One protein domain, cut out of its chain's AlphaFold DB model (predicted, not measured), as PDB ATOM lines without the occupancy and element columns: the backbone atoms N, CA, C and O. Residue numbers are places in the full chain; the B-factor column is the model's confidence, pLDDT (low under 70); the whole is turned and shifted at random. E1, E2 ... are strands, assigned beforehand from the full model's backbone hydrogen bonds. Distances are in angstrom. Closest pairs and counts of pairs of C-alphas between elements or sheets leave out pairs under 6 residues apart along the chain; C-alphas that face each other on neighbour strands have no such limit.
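This is residues 13 to 75, 97 to 125 and 134 to 251 of the 1062 residues of the protein "Big_5 domain-containing protein" of Sphingomonas turrisvirgatae (UniProt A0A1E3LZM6). The chain is wound in stacked turns, a solenoid whose parallel strands line up in rows along its longest axis. One large sheet folds round a corner and makes two of the walls, E1, E3, E5, E8, E15 and E18 standing in one and E2, E4, E6, E9 and E16 in the other, while E11 and E13 bend from one into the other; E7, E10, E12, E14, E17 and E19 make a third wall over the later turns only, and the unnamed residues 22 to 33 and 49 to 62 close the first turns. The printed part has 210 residues, no named helix and nineteen strands, E1 to E19 in order along the chain. The class is all strand, with 95 residues, under half, in named elements, and in both sheets the neighbours are parallel. The whole is compact, with a radius of gyration of the C-alphas of 16.4 A and spans of 47 by 38 by 28 A.

The largest sheet is branched and twisted, its C-alphas up to 9.2 A off the best plane. In it E11, residues 144 to 154, and E13, residues 166 to 176, have three neighbours each. These two are parallel at 3 degrees, with N 148 and O 169 at 2.8 A, within hydrogen-bond range. E11 bends by 85 degrees at residue 150, and E13 by 75 degrees at residue 172. On one side of E11 lie E8, residues 110 to 114, and E9, residues 117 to 119, with N 113 and O 147 at 2.8 A and N 118 and O 152 at 2.8 A; E13 is on the other side. On one side of E13 lie E15, residues 192 to 198, and E16, residues 201 to 203, with N 170 and O 196 at 2.8 A and N 175 and O 201 at 2.8 A. E8 has E11 on one side and E5, residues 63 to 67, on the other side, E5 is the neighbour of E3, residues 34 to 38, and E3 that of the edge strand E1, residues 13 to 15; N 66 and O 112 are 2.8 A apart, N 36 and O 65 2.8 A, N 13 and O 35 2.7 A. E9 has E11 on one side and E6, residues 70 to 72, on the other side, E6 is the neighbour of E4, residues 46 to 48, and E4 that of the edge strand E2, residues 19 to 21; N 71 and O 117 are 2.7 A apart, N 47 and O 70 2.8 A, N 20 and O 46 2.8 A. E5 runs on into E6 at 93 degrees. The edge strand E18, residues 228 to 234, is parallel to E15, with N 197 and O 232 at 2.8 A. The other sheet runs E7, residues 100 to 102, E10, residues 136 to 141, E12, residues 158 to 163, E14, residues 183 to 186, E17, residues 217 to 220, and E19, residues 245 to 247. N 161 and O 138 are 2.8 A apart, and N 185 and O 218 2.8 A. The two sheets form a sandwich, two sheets face to face, the facing parts 9.4 A centre to centre. The closest C-alphas of E11 and E12 are those of Ile 153 and Gly 159, 6.4 A.

E1 begins at C-alpha 13, (84.400, 15.972, 96.133). E13 measures 25.6 A from first to last C-alpha, E11 24.4 A, E18 17.2 A and E15 16.6 A; the shorter strands are passed over. E11 bends at C-alpha 150, (65.217, 19.461, 90.480). E19 ends at C-alpha 247, (56.004, 9.720, 67.991).

The two C-alphas farthest apart, those of Ala 16 and Pro 251, are 52.7 A apart. Residues 76 to 96 are not printed, a gap of 11.3 A between C-alphas 75 and 97; residues 126 to 133 are not printed either, a gap of 15.7 A between C-alphas 125 and 134. The long links are E2 to E3, E4 to E5 and E16 to E17. The mean pLDDT of the printed part is 81.7, and 54 residues are under 70, among them 24 to 31, 49 to 61, 205 to 213 and 240 to 251.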
ATOM      1  N   ILE A  13      83.578  14.823  96.487       90.12
ATOM      2  CA  ILE A  13      84.400  15.972  96.133       90.12
ATOM      3  C   ILE A  13      83.570  17.227  96.378       90.12
ATOM      4  O   ILE A  13      82.644  17.540  95.625       90.12
ATOM      5  N   THR A  14      83.928  17.952  97.430       92.50
ATOM      6  CA  THR A  14      83.343  19.253  97.737       92.50
ATOM      7  C   THR A  14      84.026  20.336  96.905       92.50
ATOM      8  O   THR A  14      85.235  20.547  97.015       92.50
ATOM      9  N   VAL A  15      83.263  21.030  96.066       92.06
ATOM     10  CA  VAL A  15      83.760  22.056  95.146       92.06
ATOM     11  C   VAL A  15      83.427  23.432  95.714       92.06
ATOM     12  O   VAL A  15      82.258  23.760  95.913       92.06
ATOM     13  N   ALA A  16      84.451  24.237  95.999       92.88
ATOM     14  CA  ALA A  16      84.262  25.609  96.463       92.88
ATOM     15  C   ALA A  16      83.536  26.467  95.401       92.88
ATOM     16  O   ALA A  16      83.605  26.146  94.215       92.88
ATOM     17  N   PRO A  17      82.857  27.560  95.784       94.94
ATOM     18  CA  PRO A  17      82.294  28.487  94.809       94.94
ATOM     19  C   PRO A  17      83.372  29.052  93.874       94.94
ATOM     20  O   PRO A  17      84.461  29.423  94.318       94.94
ATOM     21  N   GLY A  18      83.074  29.135  92.578       92.50
ATOM     22  CA  GLY A  18      84.002  29.644  91.567       92.50
ATOM     23  C   GLY A  18      83.679  29.145  90.162       92.50
ATOM     24  O   GLY A  18      82.826  28.277  89.994       92.50
ATOM     25  N   THR A  19      84.365  29.694  89.157       91.56
ATOM     26  CA  THR A  19      84.272  29.236  87.764       91.56
ATOM     27  C   THR A  19      85.414  28.275  87.446       91.56
ATOM     28  O   THR A  19      86.584  28.625  87.588       91.56
ATOM     29  N   TYR A  20      85.087  27.071  86.986       87.94
ATOM     30  CA  TYR A  20      86.046  26.022  86.659       87.94
ATOM     31  C   TYR A  20      85.954  25.689  85.172       87.94
ATOM     32  O   TYR A  20      84.889  25.309  84.697       87.94
ATOM     33  N   ASP A  21      87.056  25.825  84.434       85.44
ATOM     34  CA  ASP A  21      87.158  25.338  83.054       85.44
ATOM     35  C   ASP A  21      87.441  23.835  83.064       85.44
ATOM     36  O   ASP A  21      88.416  23.375  83.666       85.44
ATOM     37  N   THR A  22      86.573  23.065  82.422       75.75
ATOM     38  CA  THR A  22      86.560  21.604  82.488       75.75
ATOM     39  C   THR A  22      86.904  20.949  81.166       75.75
ATOM     40  O   THR A  22      86.878  19.722  81.072       75.75
ATOM     41  N   ARG A  23      87.390  21.729  80.188       70.31
ATOM     42  CA  ARG A  23      88.023  21.194  78.967       70.31
ATOM     43  C   ARG A  23      89.163  20.217  79.268       70.31
ATOM     44  O   ARG A  23      89.518  19.417  78.409       70.31
ATOM     45  N   SER A  24      89.739  20.280  80.470       57.56
ATOM     46  CA  SER A  24      90.822  19.419  80.959       57.56
ATOM     47  C   SER A  24      90.381  18.308  81.926       57.56
ATOM     48  O   SER A  24      91.221  17.509  82.340       57.56
ATOM     49  N   LEU A  25      89.093  18.209  82.283       66.00
ATOM     50  CA  LEU A  25      88.570  17.148  83.154       66.00
ATOM     51  C   LEU A  25      88.357  15.857  82.352       66.00
ATOM     52  O   LEU A  25      87.244  15.483  81.987       66.00
ATOM     53  N   ALA A  26      89.453  15.152  82.079       61.06
ATOM     54  CA  ALA A  26      89.403  13.783  81.588       61.06
ATOM     55  C   ALA A  26      89.109  12.831  82.761       61.06
ATOM     56  O   ALA A  26      89.921  12.681  83.672       61.06
ATOM     57  N   PHE A  27      87.963  12.142  82.732       65.25
ATOM     58  CA  PHE A  27      87.593  11.125  83.735       65.25
ATOM     59  C   PHE A  27      88.311   9.778  83.509       65.25
ATOM     60  O   PHE A  27      87.842   8.725  83.935       65.25
ATOM     61  N   THR A  28      89.449   9.785  82.816       59.25
ATOM     62  CA  THR A  28      90.233   8.578  82.545       59.25
ATOM     63  C   THR A  28      90.735   7.979  83.858       59.25
ATOM     64  O   THR A  28      91.537   8.605  84.548       59.25
ATOM     65  N   GLY A  29      90.263   6.776  84.199       58.84
ATOM     66  CA  GLY A  29      90.652   6.067  85.424       58.84
ATOM     67  C   GLY A  29      89.928   6.517  86.698       58.84
ATOM     68  O   GLY A  29      90.426   6.260  87.791       58.84
ATOM     69  N   GLN A  30      88.783   7.199  86.585       58.75
ATOM     70  CA  GLN A  30      88.001   7.584  87.760       58.75
ATOM     71  C   GLN A  30      87.408   6.347  88.452       58.75
ATOM     72  O   GLN A  30      86.936   5.430  87.775       58.75
ATOM     73  N   PRO A  31      87.424   6.299  89.790       60.12
ATOM     74  CA  PRO A  31      86.838   5.190  90.518       60.12
ATOM     75  C   PRO A  31      85.312   5.258  90.492       60.12
ATOM     76  O   PRO A  31      84.719   6.323  90.319       60.12
ATOM     77  N   SER A  32      84.661   4.117  90.696       70.81
ATOM     78  CA  SER A  32      83.211   4.065  90.874       70.81
ATOM     79  C   SER A  32      82.765   4.894  92.090       70.81
ATOM     80  O   SER A  32      83.472   4.994  93.095       70.81
ATOM     81  N   ASN A  33      81.559   5.464  92.017       80.12
ATOM     82  CA  ASN A  33      80.870   6.139  93.124       80.12
ATOM     83  C   ASN A  33      81.482   7.482  93.560       80.12
ATOM     84  O   ASN A  33      81.625   7.728  94.755       80.12
ATOM     85  N   VAL A  34      81.832   8.368  92.626       85.25
ATOM     86  CA  VAL A  34      82.279   9.732  92.969       85.25
ATOM     87  C   VAL A  34      81.093  10.699  92.946       85.25
ATOM     88  O   VAL A  34      80.375  10.785  91.944       85.25
ATOM     89  N   ARG A  35      80.912  11.461  94.033       90.25
ATOM     90  CA  ARG A  35      79.923  12.547  94.124       90.25
ATOM     91  C   ARG A  35      80.606  13.905  94.091       90.25
ATOM     92  O   ARG A  35      81.440  14.186  94.935       90.25
ATOM     93  N   TRP A  36      80.218  14.772  93.169       91.50
ATOM     94  CA  TRP A  36      80.621  16.173  93.123       91.50
ATOM     95  C   TRP A  36      79.518  17.018  93.745       91.50
ATOM     96  O   TRP A  36      78.372  16.967  93.296       91.50
ATOM     97  N   GLN A  37      79.846  17.783  94.781       93.88
ATOM     98  CA  GLN A  37      78.876  18.600  95.502       93.88
ATOM     99  C   GLN A  37      79.438  19.995  95.771       93.88
ATOM    100  O   GLN A  37      80.612  20.132  96.103       93.88
ATOM    101  N   ALA A  38      78.618  21.038  95.646       92.94
ATOM    102  CA  ALA A  38      79.029  22.376  96.070       92.94
ATOM    103  C   ALA A  38      79.355  22.428  97.567       92.94
ATOM    104  O   ALA A  38      78.643  21.847  98.386       92.94
ATOM    105  N   ALA A  39      80.393  23.185  97.922       91.69
ATOM    106  CA  ALA A  39      80.698  23.530  99.309       91.69
ATOM    107  C   ALA A  39      79.595  24.389  99.944       91.69
ATOM    108  O   ALA A  39      79.344  24.279 101.140       91.69
ATOM    109  N   ASP A  40      78.947  25.220  99.129       90.94
ATOM    110  CA  ASP A  40      77.853  26.101  99.516       90.94
ATOM    111  C   ASP A  40      76.714  25.979  98.486       90.94
ATOM    112  O   ASP A  40      76.861  26.447  97.353       90.94
ATOM    113  N   PRO A  41      75.573  25.357  98.837       88.00
ATOM    114  CA  PRO A  41      74.417  25.253  97.947       88.00
ATOM    115  C   PRO A  41      73.848  26.605  97.492       88.00
ATOM    116  O   PRO A  41      73.230  26.667  96.428       88.00
ATOM    117  N   GLY A  42      74.050  27.675  98.275       90.62
ATOM    118  CA  GLY A  42      73.636  29.039  97.937       90.62
ATOM    119  C   GLY A  42      74.563  29.732  96.936       90.62
ATOM    120  O   GLY A  42      74.156  30.702  96.300       90.62
ATOM    121  N   ASN A  43      75.784  29.218  96.752       91.94
ATOM    122  CA  ASN A  43      76.780  29.753  95.830       91.94
ATOM    123  C   ASN A  43      77.428  28.620  95.020       91.94
ATOM    124  O   ASN A  43      78.558  28.190  95.263       91.94
ATOM    125  N   ARG A  44      76.655  28.100  94.065       93.56
ATOM    126  CA  ARG A  44      77.019  26.924  93.272       93.56
ATOM    127  C   ARG A  44      78.262  27.199  92.417       93.56
ATOM    128  O   ARG A  44      78.328  28.242  91.762       93.56
ATOM    129  N   PRO A  45      79.232  26.272  92.357       93.56
ATOM    130  CA  PRO A  45      80.340  26.380  91.422       93.56
ATOM    131  C   PRO A  45      79.801  26.387  89.991       93.56
ATOM    132  O   PRO A  45      78.927  25.592  89.633       93.56
ATOM    133  N   VAL A  46      80.345  27.293  89.184       92.69
ATOM    134  CA  VAL A  46      80.066  27.375  87.758       92.69
ATOM    135  C   VAL A  46      81.124  26.590  87.029       92.69
ATOM    136  O   VAL A  46      82.330  26.745  87.183       92.69
ATOM    137  N   PHE A  47      80.640  25.710  86.209       89.62
ATOM    138  CA  PHE A  47      81.392  24.723  85.519       89.62
ATOM    139  C   PHE A  47      81.333  25.201  84.051       89.62
ATOM    140  O   PHE A  47      80.241  25.392  83.532       89.62
ATOM    141  N   THR A  48      82.472  25.449  83.376       86.19
ATOM    142  CA  THR A  48      82.576  26.011  81.999       86.19
ATOM    143  C   THR A  48      83.437  25.161  81.052       86.19
ATOM    144  O   THR A  48      84.322  24.453  81.512       86.19
ATOM    145  N   GLY A  49      83.223  25.240  79.727       67.25
ATOM    146  CA  GLY A  49      84.121  24.622  78.726       67.25
ATOM    147  C   GLY A  49      83.911  23.117  78.472       67.25
ATOM    148  O   GLY A  49      84.849  22.334  78.400       67.25
ATOM    149  N   TRP A  50      82.680  22.653  78.338       63.50
ATOM    150  CA  TRP A  50      82.394  21.241  78.587       63.50
ATOM    151  C   TRP A  50      82.721  20.267  77.454       63.50
ATOM    152  O   TRP A  50      82.167  20.337  76.362       63.50
ATOM    153  N   LYS A  51      83.568  19.286  77.783       65.31
ATOM    154  CA  LYS A  51      83.572  17.947  77.185       65.31
ATOM    155  C   LYS A  51      83.830  16.932  78.301       65.31
ATOM    156  O   LYS A  51      84.940  16.415  78.419       65.31
ATOM    157  N   ILE A  52      82.814  16.624  79.123       66.06
ATOM    158  CA  ILE A  52      82.857  15.381  79.913       66.06
ATOM    159  C   ILE A  52      82.659  14.249  78.913       66.06
ATOM    160  O   ILE A  52      81.534  13.864  78.605       66.06
ATOM    161  N   ALA A  53      83.766  13.774  78.354       64.00
ATOM    162  CA  ALA A  53      83.803  12.556  77.576       64.00
ATOM    163  C   ALA A  53      84.406  11.468  78.484       64.00
ATOM    164  O   ALA A  53      85.621  11.452  78.697       64.00
ATOM    165  N   PRO A  54      83.585  10.576  79.057       59.09
ATOM    166  CA  PRO A  54      84.004   9.401  79.800       59.09
ATOM    167  C   PRO A  54      84.569   8.375  78.809       59.09
ATOM    168  O   PRO A  54      84.065   7.268  78.689       59.09
ATOM    169  N   THR A  55      85.607   8.735  78.049       56.19
ATOM    170  CA  THR A  55      86.124   7.890  76.963       56.19
ATOM    171  C   THR A  55      86.761   6.595  77.459       56.19
ATOM    172  O   THR A  55      87.119   5.779  76.627       56.19
ATOM    173  N   ASN A  56      86.897   6.389  78.776       52.16
ATOM    174  CA  ASN A  56      87.508   5.207  79.389       52.16
ATOM    175  C   ASN A  56      86.928   4.895  80.788       52.16
ATOM    176  O   ASN A  56      87.696   4.658  81.723       52.16
ATOM    177  N   PHE A  57      85.603   4.906  80.984       56.44
ATOM    178  CA  PHE A  57      85.078   4.134  82.120       56.44
ATOM    179  C   PHE A  57      85.269   2.663  81.756       56.44
ATOM    180  O   PHE A  57      84.668   2.175  80.801       56.44
ATOM    181  N   ALA A  58      86.176   1.981  82.461       52.31
ATOM    182  CA  ALA A  58      86.264   0.529  82.392       52.31
ATOM    183  C   ALA A  58      84.864  -0.054  82.643       52.31
ATOM    184  O   ALA A  58      84.069   0.559  83.355       52.31
ATOM    185  N   SER A  59      84.568  -1.216  82.063       55.56
ATOM    186  CA  SER A  59      83.270  -1.917  82.036       55.56
ATOM    187  C   SER A  59      82.693  -2.326  83.408       55.56
ATOM    188  O   SER A  59      81.966  -3.309  83.517       55.56
ATOM    189  N   THR A  60      83.062  -1.637  84.481       56.72
ATOM    190  CA  THR A  60      82.727  -1.919  85.867       56.72
ATOM    191  C   THR A  60      82.012  -0.718  86.489       56.72
ATOM    192  O   THR A  60      82.675   0.210  86.952       56.72
ATOM    193  N   GLY A  61      80.678  -0.736  86.585       65.56
ATOM    194  CA  GLY A  61      80.005  -0.235  87.792       65.56
ATOM    195  C   GLY A  61      80.034   1.263  88.082       65.56
ATOM    196  O   GLY A  61      79.725   1.645  89.207       65.56
ATOM    197  N   GLY A  62      80.489   2.125  87.171       74.38
ATOM    198  CA  GLY A  62      80.727   3.531  87.500       74.38
ATOM    199  C   GLY A  62      79.432   4.267  87.854       74.38
ATOM    200  O   GLY A  62      78.590   4.454  86.980       74.38
ATOM    201  N   HIS A  63      79.281   4.703  89.111       85.69
ATOM    202  CA  HIS A  63      78.260   5.685  89.492       85.69
ATOM    203  C   HIS A  63      78.885   7.079  89.572       85.69
ATOM    204  O   HIS A  63      79.881   7.273  90.277       85.69
ATOM    205  N   LEU A  64      78.283   8.047  88.886       88.31
ATOM    206  CA  LEU A  64      78.693   9.448  88.920       88.31
ATOM    207  C   LEU A  64      77.538  10.308  89.427       88.31
ATOM    208  O   LEU A  64      76.408  10.168  88.961       88.31
ATOM    209  N   GLN A  65      77.813  11.192  90.384       92.06
ATOM    210  CA  GLN A  65      76.795  12.067  90.966       92.06
ATOM    211  C   GLN A  65      77.248  13.528  90.938       92.06
ATOM    212  O   GLN A  65      78.376  13.828  91.322       92.06
ATOM    213  N   PHE A  66      76.362  14.434  90.536       92.88
ATOM    214  CA  PHE A  66      76.539  15.884  90.591       92.88
ATOM    215  C   PHE A  66      75.369  16.500  91.362       92.88
ATOM    216  O   PHE A  66      74.214  16.236  91.033       92.88
ATOM    217  N   GLY A  67      75.659  17.310  92.379       94.62
ATOM    218  CA  GLY A  67      74.647  17.979  93.198       94.62
ATOM    219  C   GLY A  67      74.992  19.441  93.462       94.62
ATOM    220  O   GLY A  67      76.102  19.730  93.908       94.62
ATOM    221  N   ASN A  68      74.042  20.360  93.267       95.62
ATOM    222  CA  ASN A  68      74.237  21.801  93.506       95.62
ATOM    223  C   ASN A  68      75.307  22.443  92.604       95.62
ATOM    224  O   ASN A  68      76.094  23.259  93.068       95.62
ATOM    225  N   ILE A  69      75.368  22.086  91.320       93.19
ATOM    226  CA  ILE A  69      76.390  22.582  90.378       93.19
ATOM    227  C   ILE A  69      75.720  23.325  89.218       93.19
ATOM    228  O   ILE A  69      74.656  22.916  88.754       93.19
ATOM    229  N   ASN A  70      76.354  24.398  88.736       93.69
ATOM    230  CA  ASN A  70      75.898  25.132  87.558       93.69
ATOM    231  C   ASN A  70      76.762  24.779  86.346       93.69
ATOM    232  O   ASN A  70      77.951  25.070  86.340       93.69
ATOM    233  N   PHE A  71      76.175  24.202  85.305       92.06
ATOM    234  CA  PHE A  71      76.829  23.968  84.024       92.06
ATOM    235  C   PHE A  71      76.562  25.156  83.102       92.06
ATOM    236  O   PHE A  71      75.418  25.438  82.762       92.06
ATOM    237  N   ASP A  72      77.608  25.854  82.686       89.62
ATOM    238  CA  ASP A  72      77.517  26.999  81.787       89.62
ATOM    239  C   ASP A  72      78.366  26.741  80.539       89.62
ATOM    240  O   ASP A  72      79.565  26.452  80.618       89.62
ATOM    241  N   MET A  73      77.746  26.791  79.364       81.19
ATOM    242  CA  MET A  73      78.462  26.772  78.097       81.19
ATOM    243  C   MET A  73      78.776  28.216  77.715       81.19
ATOM    244  O   MET A  73      77.889  28.905  77.202       81.19
ATOM    245  N   PRO A  74      80.025  28.690  77.915       74.50
ATOM    246  CA  PRO A  74      80.363  30.047  77.540       74.50
ATOM    247  C   PRO A  74      80.085  30.218  76.049       74.50
ATOM    248  O   PRO A  74      80.535  29.418  75.220       74.50
ATOM    249  N   LEU A  75      79.337  31.271  75.712       67.62
ATOM    250  CA  LEU A  75      79.279  31.776  74.347       67.62
ATOM    251  C   LEU A  75      80.728  31.876  73.850       67.62
ATOM    252  O   LEU A  75      81.552  32.482  74.549       67.62
ATOM    253  N   LEU A  97      79.653  19.747  70.768       55.53
ATOM    254  CA  LEU A  97      79.375  20.711  71.833       55.53
ATOM    255  C   LEU A  97      78.166  20.230  72.638       55.53
ATOM    256  O   LEU A  97      77.059  20.738  72.503       55.53
ATOM    257  N   HIS A  98      78.411  19.227  73.473       63.22
ATOM    258  CA  HIS A  98      77.477  18.794  74.503       63.22
ATOM    259  C   HIS A  98      78.111  19.072  75.863       63.22
ATOM    260  O   HIS A  98      79.326  18.914  76.017       63.22
ATOM    261  N   SER A  99      77.308  19.406  76.873       66.50
ATOM    262  CA  SER A  99      77.855  19.548  78.228       66.50
ATOM    263  C   SER A  99      78.361  18.205  78.779       66.50
ATOM    264  O   SER A  99      79.378  18.128  79.473       66.50
ATOM    265  N   MET A 100      77.691  17.117  78.399       76.88
ATOM    266  CA  MET A 100      78.031  15.753  78.784       76.88
ATOM    267  C   MET A 100      77.774  14.809  77.610       76.88
ATOM    268  O   MET A 100      76.677  14.802  77.050       76.88
ATOM    269  N   ILE A 101      78.783  14.014  77.242       78.19
ATOM    270  CA  ILE A 101      78.706  13.041  76.143       78.19
ATOM    271  C   ILE A 101      79.076  11.682  76.686       78.19
ATOM    272  O   ILE A 101      80.238  11.486  77.009       78.19
ATOM    273  N   LEU A 102      78.160  10.721  76.694       76.62
ATOM    274  CA  LEU A 102      78.550   9.312  76.723       76.62
ATOM    275  C   LEU A 102      78.603   8.805  75.283       76.62
ATOM    276  O   LEU A 102      77.577   8.762  74.610       76.62
ATOM    277  N   GLY A 103      79.805   8.484  74.800       73.50
ATOM    278  CA  GLY A 103      79.993   7.932  73.459       73.50
ATOM    279  C   GLY A 103      79.491   6.490  73.361       73.50
ATOM    280  O   GLY A 103      79.445   5.768  74.357       73.50
ATOM    281  N   ALA A 104      79.145   6.057  72.147       66.19
ATOM    282  CA  ALA A 104      78.785   4.667  71.882       66.19
ATOM    283  C   ALA A 104      79.919   3.720  72.326       66.19
ATOM    284  O   ALA A 104      81.075   3.909  71.948       66.19
ATOM    285  N   GLY A 105      79.585   2.714  73.142       66.12
ATOM    286  CA  GLY A 105      80.541   1.743  73.692       66.12
ATOM    287  C   GLY A 105      81.040   2.042  75.112       66.12
ATOM    288  O   GLY A 105      81.711   1.197  75.699       66.12
ATOM    289  N   SER A 106      80.694   3.192  75.696       68.19
ATOM    290  CA  SER A 106      80.896   3.453  77.126       68.19
ATOM    291  C   SER A 106      79.674   2.981  77.924       68.19
ATOM    292  O   SER A 106      78.549   3.314  77.569       68.19
ATOM    293  N   SER A 107      79.872   2.224  79.007       69.88
ATOM    294  CA  SER A 107      78.795   1.852  79.936       69.88
ATOM    295  C   SER A 107      78.902   2.680  81.215       69.88
ATOM    296  O   SER A 107      79.883   2.551  81.951       69.88
ATOM    297  N   LEU A 108      77.901   3.513  81.491       81.12
ATOM    298  CA  LEU A 108      77.733   4.162  82.791       81.12
ATOM    299  C   LEU A 108      76.559   3.490  83.504       81.12
ATOM    300  O   LEU A 108      75.451   3.503  82.972       81.12
ATOM    301  N   ASP A 109      76.804   2.895  84.671       86.25
ATOM    302  CA  ASP A 109      75.795   2.085  85.368       86.25
ATOM    303  C   ASP A 109      74.819   2.921  86.194       86.25
ATOM    304  O   ASP A 109      73.687   2.482  86.408       86.25
ATOM    305  N   ALA A 110      75.241   4.108  86.643       89.19
ATOM    306  CA  ALA A 110      74.355   5.111  87.218       89.19
ATOM    307  C   ALA A 110      74.892   6.534  87.006       89.19
ATOM    308  O   ALA A 110      76.075   6.819  87.221       89.19
ATOM    309  N   LEU A 111      73.996   7.454  86.659       91.94
ATOM    310  CA  LEU A 111      74.253   8.893  86.650       91.94
ATOM    311  C   LEU A 111      73.198   9.578  87.503       91.94
ATOM    312  O   LEU A 111      72.014   9.327  87.321       91.94
ATOM    313  N   THR A 112      73.590  10.480  88.391       94.56
ATOM    314  CA  THR A 112      72.636  11.352  89.083       94.56
ATOM    315  C   THR A 112      73.061  12.800  88.936       94.56
ATOM    316  O   THR A 112      74.173  13.155  89.314       94.56
ATOM    317  N   ILE A 113      72.174  13.640  88.410       94.75
ATOM    318  CA  ILE A 113      72.327  15.093  88.409       94.75
ATOM    319  C   ILE A 113      71.132  15.679  89.143       94.75
ATOM    320  O   ILE A 113      69.986  15.480  88.738       94.75
ATOM    321  N   GLU A 114      71.399  16.377  90.239       96.50
ATOM    322  CA  GLU A 114      70.363  16.979  91.068       96.50
ATOM    323  C   GLU A 114      70.688  18.423  91.446       96.50
ATOM    324  O   GLU A 114      71.854  18.798  91.588       96.50
ATOM    325  N   ASP A 115      69.646  19.236  91.617       95.81
ATOM    326  CA  ASP A 115      69.767  20.601  92.136       95.81
ATOM    327  C   ASP A 115      70.720  21.463  91.281       95.81
ATOM    328  O   ASP A 115      71.646  22.082  91.793       95.81
ATOM    329  N   PHE A 116      70.530  21.487  89.957       95.06
ATOM    330  CA  PHE A 116      71.475  22.084  88.998       95.06
ATOM    331  C   PHE A 116      70.872  23.233  88.170       95.06
ATOM    332  O   PHE A 116      69.653  23.364  88.065       95.06
ATOM    333  N   ASP A 117      71.722  24.066  87.569       94.69
ATOM    334  CA  ASP A 117      71.346  24.989  86.481       94.69
ATOM    335  C   ASP A 117      72.267  24.724  85.290       94.69
ATOM    336  O   ASP A 117      73.484  24.690  85.439       94.69
ATOM    337  N   ALA A 118      71.691  24.486  84.123       92.81
ATOM    338  CA  ALA A 118      72.381  24.156  82.894       92.81
ATOM    339  C   ALA A 118      72.045  25.191  81.824       92.81
ATOM    340  O   ALA A 118      70.965  25.164  81.234       92.81
ATOM    341  N   THR A 119      72.982  26.091  81.550       91.25
ATOM    342  CA  THR A 119      72.837  27.140  80.541       91.25
ATOM    343  C   THR A 119      73.677  26.805  79.316       91.25
ATOM    344  O   THR A 119      74.897  26.689  79.391       91.25
ATOM    345  N   GLY A 120      73.013  26.623  78.180       85.88
ATOM    346  CA  GLY A 120      73.660  26.466  76.891       85.88
ATOM    347  C   GLY A 120      74.096  27.797  76.284       85.88
ATOM    348  O   GLY A 120      73.743  28.880  76.752       85.88
ATOM    349  N   ASN A 121      74.865  27.711  75.200       77.19
ATOM    350  CA  ASN A 121      75.437  28.866  74.513       77.19
ATOM    351  C   ASN A 121      74.503  29.470  73.452       77.19
ATOM    352  O   ASN A 121      74.968  30.243  72.612       77.19
ATOM    353  N   MET A 122      73.213  29.118  73.436       72.06
ATOM    354  CA  MET A 122      72.298  29.725  72.477       72.06
ATOM    355  C   MET A 122      71.963  31.157  72.873       72.06
ATOM    356  O   MET A 122      71.616  31.458  74.016       72.06
ATOM    357  N   LEU A 123      72.031  32.049  71.888       67.81
ATOM    358  CA  LEU A 123      71.434  33.365  72.023       67.81
ATOM    359  C   LEU A 123      69.909  33.224  72.163       67.81
ATOM    360  O   LEU A 123      69.326  32.306  71.581       67.81
ATOM    361  N   PRO A 124      69.252  34.132  72.906       64.69
ATOM    362  CA  PRO A 124      67.802  34.195  72.939       64.69
ATOM    363  C   PRO A 124      67.212  34.197  71.526       64.69
ATOM    364  O   PRO A 124      67.668  34.932  70.650       64.69
ATOM    365  N   TRP A 125      66.171  33.388  71.331       57.84
ATOM    366  CA  TRP A 125      65.558  33.120  70.028       57.84
ATOM    367  C   TRP A 125      65.239  34.377  69.190       57.84
ATOM    368  O   TRP A 125      65.389  34.371  67.970       57.84
ATOM    369  N   ASN A 134      73.021  19.615  65.996       64.81
ATOM    370  CA  ASN A 134      72.368  19.265  67.262       64.81
ATOM    371  C   ASN A 134      73.314  19.563  68.437       64.81
ATOM    372  O   ASN A 134      74.424  19.044  68.449       64.81
ATOM    373  N   ASN A 135      72.893  20.404  69.385       74.19
ATOM    374  CA  ASN A 135      73.649  20.723  70.605       74.19
ATOM    375  C   ASN A 135      72.756  20.464  71.830       74.19
ATOM    376  O   ASN A 135      72.192  21.421  72.383       74.19
ATOM    377  N   PRO A 136      72.551  19.195  72.226       77.56
ATOM    378  CA  PRO A 136      71.909  18.881  73.491       77.56
ATOM    379  C   PRO A 136      72.754  19.338  74.690       77.56
ATOM    380  O   PRO A 136      73.987  19.284  74.644       77.56
ATOM    381  N   PHE A 137      72.105  19.717  75.802       82.06
ATOM    382  CA  PHE A 137      72.803  19.816  77.090       82.06
ATOM    383  C   PHE A 137      73.477  18.474  77.391       82.06
ATOM    384  O   PHE A 137      74.679  18.437  77.643       82.06
ATOM    385  N   MET A 138      72.752  17.365  77.281       87.88
ATOM    386  CA  MET A 138      73.284  16.033  77.556       87.88
ATOM    387  C   MET A 138      72.974  15.060  76.421       87.88
ATOM    388  O   MET A 138      71.821  14.941  76.031       87.88
ATOM    389  N   SER A 139      73.994  14.334  75.951       89.31
ATOM    390  CA  SER A 139      73.868  13.232  74.988       89.31
ATOM    391  C   SER A 139      74.382  11.937  75.621       89.31
ATOM    392  O   SER A 139      75.595  11.753  75.763       89.31
ATOM    393  N   LEU A 140      73.485  11.023  75.996       89.31
ATOM    394  CA  LEU A 140      73.855   9.740  76.610       89.31
ATOM    395  C   LEU A 140      73.625   8.579  75.653       89.31
ATOM    396  O   LEU A 140      72.501   8.353  75.228       89.31
ATOM    397  N   SER A 141      74.665   7.795  75.376       89.88
ATOM    398  CA  SER A 141      74.551   6.535  74.636       89.88
ATOM    399  C   SER A 141      74.867   5.343  75.542       89.88
ATOM    400  O   SER A 141      75.942   5.311  76.132       89.88
ATOM    401  N   GLY A 142      73.959   4.366  75.662       88.50
ATOM    402  CA  GLY A 142      74.219   3.104  76.380       88.50
ATOM    403  C   GLY A 142      74.262   3.178  77.917       88.50
ATOM    404  O   GLY A 142      74.793   2.267  78.555       88.50
ATOM    405  N   ALA A 143      73.752   4.251  78.530       90.06
ATOM    406  CA  ALA A 143      73.764   4.434  79.987       90.06
ATOM    407  C   ALA A 143      72.635   3.667  80.705       90.06
ATOM    408  O   ALA A 143      71.593   3.366  80.120       90.06
ATOM    409  N   LYS A 144      72.816   3.392  82.000       93.25
ATOM    410  CA  LYS A 144      71.806   2.787  82.878       93.25
ATOM    411  C   LYS A 144      71.576   3.638  84.126       93.25
ATOM    412  O   LYS A 144      72.455   4.402  84.514       93.25
ATOM    413  N   ASN A 145      70.397   3.507  84.738       94.19
ATOM    414  CA  ASN A 145      70.019   4.145  86.009       94.19
ATOM    415  C   ASN A 145      70.371   5.645  86.058       94.19
ATOM    416  O   ASN A 145      71.087   6.120  86.944       94.19
ATOM    417  N   VAL A 146      69.903   6.388  85.058       94.94
ATOM    418  CA  VAL A 146      70.137   7.829  84.931       94.94
ATOM    419  C   VAL A 146      69.025   8.572  85.665       94.94
ATOM    420  O   VAL A 146      67.850   8.320  85.441       94.94
ATOM    421  N   THR A 147      69.375   9.506  86.540       96.44
ATOM    422  CA  THR A 147      68.433  10.377  87.249       96.44
ATOM    423  C   THR A 147      68.824  11.833  87.027       96.44
ATOM    424  O   THR A 147      69.941  12.232  87.351       96.44
ATOM    425  N   ILE A 148      67.902  12.631  86.499       96.88
ATOM    426  CA  ILE A 148      68.035  14.077  86.317       96.88
ATOM    427  C   ILE A 148      66.867  14.714  87.058       96.88
ATOM    428  O   ILE A 148      65.716  14.458  86.709       96.88
ATOM    429  N   ARG A 149      67.135  15.509  88.098       97.56
ATOM    430  CA  ARG A 149      66.044  16.067  88.902       97.56
ATOM    431  C   ARG A 149      66.287  17.439  89.496       97.56
ATOM    432  O   ARG A 149      67.432  17.801  89.761       97.56
ATOM    433  N   ARG A 150      65.201  18.166  89.771       96.88
ATOM    434  CA  ARG A 150      65.217  19.461  90.480       96.88
ATOM    435  C   ARG A 150      66.213  20.455  89.872       96.88
ATOM    436  O   ARG A 150      67.079  20.985  90.562       96.88
ATOM    437  N   GLY A 151      66.149  20.668  88.563       96.19
ATOM    438  CA  GLY A 151      67.112  21.516  87.858       96.19
ATOM    439  C   GLY A 151      66.476  22.439  86.836       96.19
ATOM    440  O   GLY A 151      65.284  22.356  86.562       96.19
ATOM    441  N   THR A 152      67.278  23.327  86.261       95.81
ATOM    442  CA  THR A 152      66.884  24.146  85.108       95.81
ATOM    443  C   THR A 152      67.794  23.831  83.929       95.81
ATOM    444  O   THR A 152      69.009  23.810  84.091       95.81
ATOM    445  N   ILE A 153      67.224  23.588  82.749       94.94
ATOM    446  CA  ILE A 153      67.952  23.454  81.482       94.94
ATOM    447  C   ILE A 153      67.483  24.584  80.572       94.94
ATOM    448  O   ILE A 153      66.293  24.687  80.268       94.94
ATOM    449  N   ARG A 154      68.406  25.445  80.131       92.88
ATOM    450  CA  ARG A 154      68.083  26.639  79.343       92.88
ATOM    451  C   ARG A 154      69.056  26.961  78.230       92.88
ATOM    452  O   ARG A 154      70.236  26.675  78.369       92.88
ATOM    453  N   ARG A 155      68.569  27.570  77.143       89.06
ATOM    454  CA  ARG A 155      69.390  28.020  75.998       89.06
ATOM    455  C   ARG A 155      70.199  26.905  75.333       89.06
ATOM    456  O   ARG A 155      71.331  27.126  74.903       89.06
ATOM    457  N   ASN A 156      69.635  25.705  75.262       85.88
ATOM    458  CA  ASN A 156      70.214  24.603  74.496       85.88
ATOM    459  C   ASN A 156      69.377  24.368  73.243       85.88
ATOM    460  O   ASN A 156      68.204  24.761  73.199       85.88
ATOM    461  N   ARG A 157      69.972  23.727  72.226       84.25
ATOM    462  CA  ARG A 157      69.178  23.341  71.061       84.25
ATOM    463  C   ARG A 157      68.181  22.286  71.504       84.25
ATOM    464  O   ARG A 157      67.000  22.573  71.445       84.25
ATOM    465  N   ALA A 158      68.703  21.170  72.007       85.81
ATOM    466  CA  ALA A 158      67.967  20.109  72.682       85.81
ATOM    467  C   ALA A 158      68.324  20.082  74.174       85.81
ATOM    468  O   ALA A 158      69.403  20.521  74.578       85.81
ATOM    469  N   GLY A 159      67.435  19.579  75.023       88.88
ATOM    470  CA  GLY A 159      67.738  19.449  76.449       88.88
ATOM    471  C   GLY A 159      68.534  18.171  76.716       88.88
ATOM    472  O   GLY A 159      69.758  18.191  76.846       88.88
ATOM    473  N   VAL A 160      67.833  17.045  76.784       93.44
ATOM    474  CA  VAL A 160      68.393  15.722  77.075       93.44
ATOM    475  C   VAL A 160      68.128  14.793  75.892       93.44
ATOM    476  O   VAL A 160      66.989  14.409  75.645       93.44
ATOM    477  N   GLU A 161      69.187  14.413  75.184       92.62
ATOM    478  CA  GLU A 161      69.157  13.423  74.109       92.62
ATOM    479  C   GLU A 161      69.712  12.096  74.636       92.62
ATOM    480  O   GLU A 161      70.834  12.013  75.148       92.62
ATOM    481  N   ILE A 162      68.916  11.037  74.548       92.19
ATOM    482  CA  ILE A 162      69.321   9.700  74.977       92.19
ATOM    483  C   ILE A 162      69.260   8.725  73.817       92.19
ATOM    484  O   ILE A 162      68.351   8.766  72.996       92.19
ATOM    485  N   ASN A 163      70.214   7.806  73.787       93.25
ATOM    486  CA  ASN A 163      70.308   6.762  72.793       93.25
ATOM    487  C   ASN A 163      70.598   5.416  73.476       93.25
ATOM    488  O   ASN A 163      71.696   5.176  73.971       93.25
ATOM    489  N   GLY A 164      69.599   4.538  73.550       91.62
ATOM    490  CA  GLY A 164      69.729   3.224  74.186       91.62
ATOM    491  C   GLY A 164      70.030   3.263  75.686       91.62
ATOM    492  O   GLY A 164      71.015   2.673  76.132       91.62
ATOM    493  N   VAL A 165      69.207   3.979  76.455       92.62
ATOM    494  CA  VAL A 165      69.339   4.126  77.915       92.62
ATOM    495  C   VAL A 165      68.280   3.304  78.655       92.62
ATOM    496  O   VAL A 165      67.099   3.383  78.328       92.62
ATOM    497  N   SER A 166      68.662   2.568  79.704       94.38
ATOM    498  CA  SER A 166      67.717   1.795  80.532       94.38
ATOM    499  C   SER A 166      67.611   2.335  81.963       94.38
ATOM    500  O   SER A 166      68.628   2.451  82.645       94.38
ATOM    501  N   GLY A 167      66.402   2.597  82.459       95.44
ATOM    502  CA  GLY A 167      66.188   3.139  83.804       95.44
ATOM    503  C   GLY A 167      66.497   4.634  83.875       95.44
ATOM    504  O   GLY A 167      67.424   5.035  84.571       95.44
ATOM    505  N   LEU A 168      65.765   5.459  83.128       95.94
ATOM    506  CA  LEU A 168      65.901   6.920  83.169       95.94
ATOM    507  C   LEU A 168      64.777   7.532  84.005       95.94
ATOM    508  O   LEU A 168      63.617   7.211  83.784       95.94
ATOM    509  N   LEU A 169      65.108   8.466  84.889       97.00
ATOM    510  CA  LEU A 169      64.167   9.332  85.593       97.00
ATOM    511  C   LEU A 169      64.508  10.798  85.303       97.00
ATOM    512  O   LEU A 169      65.603  11.247  85.639       97.00
ATOM    513  N   ILE A 170      63.572  11.542  84.714       97.06
ATOM    514  CA  ILE A 170      63.631  13.004  84.587       97.06
ATOM    515  C   ILE A 170      62.463  13.584  85.385       97.06
ATOM    516  O   ILE A 170      61.310  13.425  84.975       97.06
ATOM    517  N   GLU A 171      62.743  14.225  86.521       97.44
ATOM    518  CA  GLU A 171      61.696  14.768  87.394       97.44
ATOM    519  C   GLU A 171      61.950  16.185  87.908       97.44
ATOM    520  O   GLU A 171      63.068  16.538  88.268       97.44
ATOM    521  N   ASP A 172      60.901  17.002  87.997       97.06
ATOM    522  CA  ASP A 172      60.983  18.364  88.541       97.06
ATOM    523  C   ASP A 172      62.052  19.238  87.836       97.06
ATOM    524  O   ASP A 172      62.752  20.032  88.470       97.06
ATOM    525  N   VAL A 173      62.237  19.064  86.521       96.94
ATOM    526  CA  VAL A 173      63.165  19.864  85.706       96.94
ATOM    527  C   VAL A 173      62.408  20.957  84.956       96.94
ATOM    528  O   VAL A 173      61.401  20.699  84.295       96.94
ATOM    529  N   HIS A 174      62.909  22.190  85.020       96.38
ATOM    530  CA  HIS A 174      62.418  23.308  84.217       96.38
ATOM    531  C   HIS A 174      63.239  23.438  82.933       96.38
ATOM    532  O   HIS A 174      64.387  23.879  82.949       96.38
ATOM    533  N   PHE A 175      62.647  23.071  81.803       94.75
ATOM    534  CA  PHE A 175      63.195  23.324  80.476       94.75
ATOM    535  C   PHE A 175      62.685  24.676  79.984       94.75
ATOM    536  O   PHE A 175      61.494  24.830  79.733       94.75
ATOM    537  N   THR A 176      63.559  25.664  79.829       92.94
ATOM    538  CA  THR A 176      63.175  27.000  79.346       92.94
ATOM    539  C   THR A 176      64.080  27.449  78.209       92.94
ATOM    540  O   THR A 176      65.211  26.992  78.123       92.94
ATOM    541  N   GLU A 177      63.611  28.297  77.298       88.62
ATOM    542  CA  GLU A 177      64.440  28.834  76.202       88.62
ATOM    543  C   GLU A 177      65.144  27.729  75.371       88.62
ATOM    544  O   GLU A 177      66.290  27.897  74.956       88.62
ATOM    545  N   GLN A 178      64.492  26.573  75.178       86.19
ATOM    546  CA  GLN A 178      64.990  25.500  74.302       86.19
ATOM    547  C   GLN A 178      64.648  25.810  72.844       86.19
ATOM    548  O   GLN A 178      63.601  26.388  72.576       86.19
ATOM    549  N   HIS A 179      65.496  25.410  71.901       80.25
ATOM    550  CA  HIS A 179      65.204  25.601  70.478       80.25
ATOM    551  C   HIS A 179      64.271  24.518  69.922       80.25
ATOM    552  O   HIS A 179      63.306  24.841  69.240       80.25
ATOM    553  N   THR A 180      64.571  23.245  70.202       82.94
ATOM    554  CA  THR A 180      63.903  22.048  69.664       82.94
ATOM    555  C   THR A 180      64.126  20.855  70.594       82.94
ATOM    556  O   THR A 180      65.246  20.649  71.038       82.94
ATOM    557  N   ASP A 181      63.127  20.017  70.838       88.25
ATOM    558  CA  ASP A 181      63.295  18.712  71.502       88.25
ATOM    559  C   ASP A 181      63.975  18.775  72.894       88.25
ATOM    560  O   ASP A 181      65.100  18.298  73.085       88.25
ATOM    561  N   PRO A 182      63.318  19.363  73.920       92.00
ATOM    562  CA  PRO A 182      63.811  19.347  75.299       92.00
ATOM    563  C   PRO A 182      64.188  17.947  75.792       92.00
ATOM    564  O   PRO A 182      65.145  17.807  76.550       92.00
ATOM    565  N   ILE A 183      63.452  16.918  75.369       94.50
ATOM    566  CA  ILE A 183      63.759  15.520  75.656       94.50
ATOM    567  C   ILE A 183      63.613  14.720  74.360       94.50
ATOM    568  O   ILE A 183      62.528  14.688  73.787       94.50
ATOM    569  N   ALA A 184      64.670  14.030  73.934       93.69
ATOM    570  CA  ALA A 184      64.653  13.152  72.765       93.69
ATOM    571  C   ALA A 184      65.137  11.746  73.137       93.69
ATOM    572  O   ALA A 184      66.249  11.580  73.641       93.69
ATOM    573  N   LEU A 185      64.305  10.726  72.893       93.06
ATOM    574  CA  LEU A 185      64.655   9.321  73.099       93.06
ATOM    575  C   LEU A 185      64.882   8.630  71.749       93.06
ATOM    576  O   LEU A 185      63.964   8.513  70.939       93.06
ATOM    577  N   GLN A 186      66.089   8.109  71.548       93.25
ATOM    578  CA  GLN A 186      66.513   7.314  70.396       93.25
ATOM    579  C   GLN A 186      66.994   5.927  70.855       93.25
ATOM    580  O   GLN A 186      67.348   5.714  72.010       93.25
ATOM    581  N   ASN A 187      67.016   4.948  69.960       89.25
ATOM    582  CA  ASN A 187      67.390   3.546  70.230       89.25
ATOM    583  C   ASN A 187      68.478   3.038  69.259       89.25
ATOM    584  O   ASN A 187      68.611   1.839  69.051       89.25
ATOM    585  N   GLY A 188      69.256   3.921  68.636       87.94
ATOM    586  CA  GLY A 188      70.307   3.553  67.680       87.94
ATOM    587  C   GLY A 188      71.432   2.671  68.240       87.94
ATOM    588  O   GLY A 188      72.029   1.916  67.477       87.94
ATOM    589  N   VAL A 189      71.727   2.724  69.546       85.88
ATOM    590  CA  VAL A 189      72.805   1.922  70.171       85.88
ATOM    591  C   VAL A 189      72.330   0.896  71.209       85.88
ATOM    592  O   VAL A 189      73.149   0.138  71.725       85.88
ATOM    593  N   GLY A 190      71.036   0.858  71.534       90.00
ATOM    594  CA  GLY A 190      70.470  -0.016  72.568       90.00
ATOM    595  C   GLY A 190      68.980   0.240  72.802       90.00
ATOM    596  O   GLY A 190      68.411   1.177  72.240       90.00
ATOM    597  N   HIS A 191      68.329  -0.578  73.637       90.00
ATOM    598  CA  HIS A 191      66.945  -0.319  74.048       90.00
ATOM    599  C   HIS A 191      66.864   0.942  74.915       90.00
ATOM    600  O   HIS A 191      67.668   1.113  75.829       90.00
ATOM    601  N   CYS A 192      65.862   1.781  74.659       93.19
ATOM    602  CA  CYS A 192      65.397   2.754  75.638       93.19
ATOM    603  C   CYS A 192      64.263   2.118  76.436       93.19
ATOM    604  O   CYS A 192      63.197   1.858  75.880       93.19
ATOM    605  N   GLU A 193      64.491   1.815  77.712       94.81
ATOM    606  CA  GLU A 193      63.509   1.091  78.522       94.81
ATOM    607  C   GLU A 193      63.422   1.561  79.970       94.81
ATOM    608  O   GLU A 193      64.419   1.970  80.560       94.81
ATOM    609  N   ASN A 194      62.228   1.457  80.556       95.56
ATOM    610  CA  ASN A 194      61.941   1.862  81.936       95.56
ATOM    611  C   ASN A 194      62.277   3.347  82.152       95.56
ATOM    612  O   ASN A 194      63.104   3.709  82.989       95.56
ATOM    613  N   ILE A 195      61.675   4.192  81.319       95.81
ATOM    614  CA  ILE A 195      61.884   5.638  81.300       95.81
ATOM    615  C   ILE A 195      60.722   6.299  82.038       95.81
ATOM    616  O   ILE A 195      59.574   5.998  81.739       95.81
ATOM    617  N   VAL A 196      60.998   7.215  82.959       95.75
ATOM    618  CA  VAL A 196      60.000   7.999  83.692       95.75
ATOM    619  C   VAL A 196      60.307   9.481  83.498       95.75
ATOM    620  O   VAL A 196      61.379   9.951  83.873       95.75
ATOM    621  N   VAL A 197      59.369  10.231  82.931       95.81
ATOM    622  CA  VAL A 197      59.454  11.684  82.748       95.81
ATOM    623  C   VAL A 197      58.283  12.311  83.488       95.81
ATOM    624  O   VAL A 197      57.146  12.213  83.027       95.81
ATOM    625  N   ARG A 198      58.516  12.945  84.641       95.50
ATOM    626  CA  ARG A 198      57.413  13.453  85.465       95.50
ATOM    627  C   ARG A 198      57.601  14.836  86.066       95.50
ATOM    628  O   ARG A 198      58.711  15.217  86.393       95.50
ATOM    629  N   ASN A 199      56.511  15.569  86.266       95.75
ATOM    630  CA  ASN A 199      56.500  16.872  86.945       95.75
ATOM    631  C   ASN A 199      57.480  17.911  86.363       95.75
ATOM    632  O   ASN A 199      57.896  18.839  87.052       95.75
ATOM    633  N   ASN A 200      57.870  17.774  85.095       96.75
ATOM    634  CA  ASN A 200      58.741  18.745  84.444       96.75
ATOM    635  C   ASN A 200      57.923  19.942  83.956       96.75
ATOM    636  O   ASN A 200      56.744  19.812  83.612       96.75
ATOM    637  N   HIS A 201      58.553  21.110  83.907       95.25
ATOM    638  CA  HIS A 201      57.947  22.335  83.396       95.25
ATOM    639  C   HIS A 201      58.648  22.766  82.109       95.25
ATOM    640  O   HIS A 201      59.873  22.850  82.073       95.25
ATOM    641  N   PHE A 202      57.888  23.054  81.056       93.69
ATOM    642  CA  PHE A 202      58.402  23.444  79.747       93.69
ATOM    643  C   PHE A 202      57.965  24.873  79.392       93.69
ATOM    644  O   PHE A 202      56.776  25.200  79.298       93.69
ATOM    645  N   THR A 203      58.945  25.736  79.147       91.69
ATOM    646  CA  THR A 203      58.778  27.110  78.668       91.69
ATOM    647  C   THR A 203      59.497  27.261  77.333       91.69
ATOM    648  O   THR A 203      60.654  27.676  77.265       91.69
ATOM    649  N   LEU A 204      58.819  26.857  76.258       77.69
ATOM    650  CA  LEU A 204      59.358  26.939  74.902       77.69
ATOM    651  C   LEU A 204      59.187  28.356  74.321       77.69
ATOM    652  O   LEU A 204      58.139  28.973  74.524       77.69
ATOM    653  N   PRO A 205      60.182  28.884  73.588       67.00
ATOM    654  CA  PRO A 205      60.043  30.128  72.844       67.00
ATOM    655  C   PRO A 205      59.020  29.966  71.707       67.00
ATOM    656  O   PRO A 205      59.000  28.969  70.994       67.00
ATOM    657  N   SER A 206      58.168  30.972  71.513       53.84
ATOM    658  CA  SER A 206      57.002  30.952  70.616       53.84
ATOM    659  C   SER A 206      57.321  31.119  69.113       53.84
ATOM    660  O   SER A 206      56.549  31.751  68.396       53.84
ATOM    661  N   GLY A 207      58.478  30.654  68.625       52.09
ATOM    662  CA  GLY A 207      59.219  31.468  67.658       52.09
ATOM    663  C   GLY A 207      59.573  30.982  66.239       52.09
ATOM    664  O   GLY A 207      59.804  31.857  65.411       52.09
ATOM    665  N   ASP A 208      59.611  29.689  65.898       53.41
ATOM    666  CA  ASP A 208      59.752  29.225  64.490       53.41
ATOM    667  C   ASP A 208      59.274  27.784  64.339       53.41
ATOM    668  O   ASP A 208      60.047  26.831  64.316       53.41
ATOM    669  N   THR A 209      57.960  27.632  64.223       52.09
ATOM    670  CA  THR A 209      57.339  26.371  63.809       52.09
ATOM    671  C   THR A 209      57.459  26.126  62.302       52.09
ATOM    672  O   THR A 209      56.973  25.105  61.820       52.09
ATOM    673  N   ALA A 210      58.054  27.041  61.524       53.94
ATOM    674  CA  ALA A 210      57.998  26.975  60.067       53.94
ATOM    675  C   ALA A 210      59.049  26.031  59.466       53.94
ATOM    676  O   ALA A 210      58.847  25.559  58.350       53.94
ATOM    677  N   ASN A 211      60.160  25.747  60.162       55.66
ATOM    678  CA  ASN A 211      61.243  24.917  59.606       55.66
ATOM    679  C   ASN A 211      61.735  23.776  60.504       55.66
ATOM    680  O   ASN A 211      62.471  22.918  60.021       55.66
ATOM    681  N   HIS A 212      61.368  23.756  61.784       61.91
ATOM    682  CA  HIS A 212      61.735  22.688  62.708       61.91
ATOM    683  C   HIS A 212      60.476  22.224  63.433       61.91
ATOM    684  O   HIS A 212      59.751  23.040  64.005       61.91
ATOM    685  N   HIS A 213      60.206  20.917  63.421       67.62
ATOM    686  CA  HIS A 213      59.296  20.365  64.416       67.62
ATOM    687  C   HIS A 213      59.988  20.509  65.778       67.62
ATOM    688  O   HIS A 213      61.184  20.255  65.902       67.62
ATOM    689  N   SER A 214      59.267  21.025  66.768       73.94
ATOM    690  CA  SER A 214      59.742  21.103  68.147       73.94
ATOM    691  C   SER A 214      58.815  20.233  68.968       73.94
ATOM    692  O   SER A 214      57.690  20.641  69.256       73.94
ATOM    693  N   ASP A 215      59.293  19.063  69.359       86.88
ATOM    694  CA  ASP A 215      58.536  18.145  70.195       86.88
ATOM    695  C   ASP A 215      58.944  18.369  71.650       86.88
ATOM    696  O   ASP A 215      60.118  18.532  71.944       86.88
ATOM    697  N   ILE A 216      58.011  18.417  72.605       88.75
ATOM    698  CA  ILE A 216      58.407  18.565  74.020       88.75
ATOM    699  C   ILE A 216      59.131  17.296  74.501       88.75
ATOM    700  O   ILE A 216      60.162  17.366  75.175       88.75
ATOM    701  N   ILE A 217      58.584  16.142  74.116       91.94
ATOM    702  CA  ILE A 217      59.181  14.820  74.288       91.94
ATOM    703  C   ILE A 217      59.107  14.111  72.936       91.94
ATOM    704  O   ILE A 217      58.018  13.764  72.468       91.94
ATOM    705  N   GLN A 218      60.264  13.892  72.319       92.25
ATOM    706  CA  GLN A 218      60.395  13.194  71.051       92.25
ATOM    707  C   GLN A 218      60.723  11.718  71.285       92.25
ATOM    708  O   GLN A 218      61.709  11.382  71.947       92.25
ATOM    709  N   LEU A 219      59.921  10.826  70.705       92.81
ATOM    710  CA  LEU A 219      60.231   9.399  70.617       92.81
ATOM    711  C   LEU A 219      60.652   9.091  69.178       92.81
ATOM    712  O   LEU A 219      59.809   9.054  68.281       92.81
ATOM    713  N   GLN A 220      61.952   8.883  68.959       90.62
ATOM    714  CA  GLN A 220      62.545   8.706  67.635       90.62
ATOM    715  C   GLN A 220      63.187   7.314  67.510       90.62
ATOM    716  O   GLN A 220      64.405   7.162  67.657       90.62
ATOM    717  N   PRO A 221      62.386   6.263  67.256       86.06
ATOM    718  CA  PRO A 221      62.937   4.951  66.971       86.06
ATOM    719  C   PRO A 221      63.720   4.989  65.646       86.06
ATOM    720  O   PRO A 221      63.190   5.312  64.590       86.06
ATOM    721  N   ILE A 222      64.998   4.646  65.711       86.62
ATOM    722  CA  ILE A 222      65.890   4.357  64.594       86.62
ATOM    723  C   ILE A 222      65.685   2.891  64.192       86.62
ATOM    724  O   ILE A 222      65.574   2.008  65.050       86.62
ATOM    725  N   ALA A 223      65.646   2.628  62.884       77.94
ATOM    726  CA  ALA A 223      65.526   1.283  62.332       77.94
ATOM    727  C   ALA A 223      66.656   0.373  62.853       77.94
ATOM    728  O   ALA A 223      67.838   0.613  62.602       77.94
ATOM    729  N   GLY A 224      66.294  -0.669  63.604       82.44
ATOM    730  CA  GLY A 224      67.239  -1.580  64.249       82.44
ATOM    731  C   GLY A 224      66.549  -2.581  65.186       82.44
ATOM    732  O   GLY A 224      65.329  -2.529  65.349       82.44
ATOM    733  N   PRO A 225      67.307  -3.502  65.816       87.00
ATOM    734  CA  PRO A 225      66.755  -4.516  66.725       87.00
ATOM    735  C   PRO A 225      66.298  -3.939  68.075       87.00
ATOM    736  O   PRO A 225      65.629  -4.611  68.859       87.00
ATOM    737  N   TYR A 226      66.694  -2.707  68.372       91.00
ATOM    738  CA  TYR A 226      66.410  -2.054  69.635       91.00
ATOM    739  C   TYR A 226      65.034  -1.388  69.625       91.00
ATOM    740  O   TYR A 226      64.480  -1.066  68.581       91.00
ATOM    741  N   GLN A 227      64.472  -1.140  70.803       89.50
ATOM    742  CA  GLN A 227      63.113  -0.615  70.977       89.50
ATOM    743  C   GLN A 227      63.108   0.517  72.002       89.50
ATOM    744  O   GLN A 227      63.942   0.524  72.907       89.50
ATOM    745  N   ILE A 228      62.135   1.421  71.882       91.12
ATOM    746  CA  ILE A 228      61.737   2.355  72.939       91.12
ATOM    747  C   ILE A 228      60.486   1.763  73.606       91.12
ATOM    748  O   ILE A 228      59.461   1.613  72.944       91.12
ATOM    749  N   ARG A 229      60.563   1.363  74.881       91.44
ATOM    750  CA  ARG A 229      59.484   0.651  75.599       91.44
ATOM    751  C   ARG A 229      59.404   1.052  77.072       91.44
ATOM    752  O   ARG A 229      60.374   1.553  77.621       91.44
ATOM    753  N   ASN A 230      58.271   0.799  77.728       91.31
ATOM    754  CA  ASN A 230      58.053   1.121  79.149       91.31
ATOM    755  C   ASN A 230      58.404   2.587  79.481       91.31
ATOM    756  O   ASN A 230      59.229   2.850  80.358       91.31
ATOM    757  N   VAL A 231      57.827   3.525  78.726       93.00
ATOM    758  CA  VAL A 231      57.981   4.968  78.945       93.00
ATOM    759  C   VAL A 231      56.751   5.482  79.692       93.00
ATOM    760  O   VAL A 231      55.631   5.320  79.215       93.00
ATOM    761  N   ASP A 232      56.969   6.095  80.847       90.25
ATOM    762  CA  ASP A 232      55.957   6.653  81.737       90.25
ATOM    763  C   ASP A 232      56.098   8.181  81.789       90.25
ATOM    764  O   ASP A 232      57.172   8.704  82.093       90.25
ATOM    765  N   ILE A 233      55.036   8.911  81.447       92.69
ATOM    766  CA  ILE A 233      55.042  10.376  81.322       92.69
ATOM    767  C   ILE A 233      53.917  10.939  82.195       92.69
ATOM    768  O   ILE A 233      52.749  10.751  81.869       92.69
ATOM    769  N   GLN A 234      54.240  11.642  83.287       90.75
ATOM    770  CA  GLN A 234      53.244  12.031  84.304       90.75
ATOM    771  C   GLN A 234      53.387  13.482  84.772       90.75
ATOM    772  O   GLN A 234      54.474  13.926  85.104       90.75
ATOM    773  N   GLY A 235      52.297  14.245  84.870       88.69
ATOM    774  CA  GLY A 235      52.315  15.547  85.565       88.69
ATOM    775  C   GLY A 235      53.216  16.632  84.950       88.69
ATOM    776  O   GLY A 235      53.503  17.632  85.601       88.69
ATOM    777  N   ASN A 236      53.680  16.457  83.712       91.88
ATOM    778  CA  ASN A 236      54.465  17.468  83.007       91.88
ATOM    779  C   ASN A 236      53.573  18.638  82.557       91.88
ATOM    780  O   ASN A 236      52.428  18.432  82.162       91.88
ATOM    781  N   THR A 237      54.099  19.861  82.573       91.25
ATOM    782  CA  THR A 237      53.362  21.086  82.217       91.25
ATOM    783  C   THR A 237      54.105  21.879  81.145       91.25
ATOM    784  O   THR A 237      55.326  21.977  81.193       91.25
ATOM    785  N   ALA A 238      53.391  22.479  80.191       89.12
ATOM    786  CA  ALA A 238      53.974  23.322  79.147       89.12
ATOM    787  C   ALA A 238      53.210  24.646  79.031       89.12
ATOM    788  O   ALA A 238      51.986  24.669  79.109       89.12
ATOM    789  N   SER A 239      53.933  25.754  78.865       80.94
ATOM    790  CA  SER A 239      53.362  27.114  78.845       80.94
ATOM    791  C   SER A 239      53.001  27.641  77.444       80.94
ATOM    792  O   SER A 239      52.408  28.712  77.341       80.94
ATOM    793  N   ALA A 240      53.304  26.897  76.372       64.56
ATOM    794  CA  ALA A 240      53.007  27.257  74.980       64.56
ATOM    795  C   ALA A 240      52.196  26.155  74.262       64.56
ATOM    796  O   ALA A 240      52.289  24.987  74.636       64.56
ATOM    797  N   LEU A 241      51.427  26.527  73.224       53.28
ATOM    798  CA  LEU A 241      50.590  25.658  72.363       53.28
ATOM    799  C   LEU A 241      51.423  24.723  71.454       53.28
ATOM    800  O   LEU A 241      51.271  24.726  70.235       53.28
ATOM    801  N   VAL A 242      52.335  23.945  72.030       55.12
ATOM    802  CA  VAL A 242      53.169  22.970  71.313       55.12
ATOM    803  C   VAL A 242      52.728  21.562  71.731       55.12
ATOM    804  O   VAL A 242      52.489  21.347  72.923       55.12
ATOM    805  N   PRO A 243      52.573  20.596  70.804       56.91
ATOM    806  CA  PRO A 243      52.230  19.221  71.158       56.91
ATOM    807  C   PRO A 243      53.223  18.639  72.177       56.91
ATOM    808  O   PRO A 243      54.439  18.698  72.009       56.91
ATOM    809  N   VAL A 244      52.681  18.074  73.261       58.16
ATOM    810  CA  VAL A 244      53.461  17.528  74.389       58.16
ATOM    811  C   VAL A 244      54.182  16.225  74.021       58.16
ATOM    812  O   VAL A 244      55.210  15.904  74.612       58.16
ATOM    813  N   LEU A 245      53.675  15.487  73.030       61.62
ATOM    814  CA  LEU A 245      54.230  14.207  72.598       61.62
ATOM    815  C   LEU A 245      54.142  14.071  71.075       61.62
ATOM    816  O   LEU A 245      53.058  14.208  70.507       61.62
ATOM    817  N   CYS A 246      55.263  13.731  70.444       54.78
ATOM    818  CA  CYS A 246      55.319  13.317  69.046       54.78
ATOM    819  C   CYS A 246      56.048  11.975  68.954       54.78
ATOM    820  O   CYS A 246      57.158  11.808  69.466       54.78
ATOM    821  N   ALA A 247      55.400  11.002  68.319       46.41
ATOM    822  CA  ALA A 247      56.004   9.720  67.991       46.41
ATOM    823  C   ALA A 247      56.137   9.639  66.470       46.41
ATOM    824  O   ALA A 247      55.135   9.546  65.759       46.41
ATOM    825  N   GLN A 248      57.370   9.674  65.969       43.09
ATOM    826  CA  GLN A 248      57.629   9.466  64.550       43.09
ATOM    827  C   GLN A 248      57.622   7.957  64.283       43.09
ATOM    828  O   GLN A 248      58.584   7.251  64.576       43.09
ATOM    829  N   LEU A 249      56.494   7.444  63.792       37.09
ATOM    830  CA  LEU A 249      56.330   6.024  63.486       37.09
ATOM    831  C   LEU A 249      56.941   5.707  62.113       37.09
ATOM    832  O   LEU A 249      56.485   6.223  61.093       37.09
ATOM    833  N   ASP A 250      57.956   4.842  62.089       39.53
ATOM    834  CA  ASP A 250      58.432   4.192  60.864       39.53
ATOM    835  C   ASP A 250      57.378   3.159  60.402       39.53
ATOM    836  O   ASP A 250      56.971   2.305  61.198       39.53
ATOM    837  N   PRO A 251      56.911   3.207  59.139       30.44
ATOM    838  CA  PRO A 251      55.857   2.331  58.623       30.44
ATOM    839  C   PRO A 251      56.228   0.835  58.542       30.44
ATOM    840  O   PRO A 251      55.375   0.029  58.175       30.44
TER     841      PRO A 251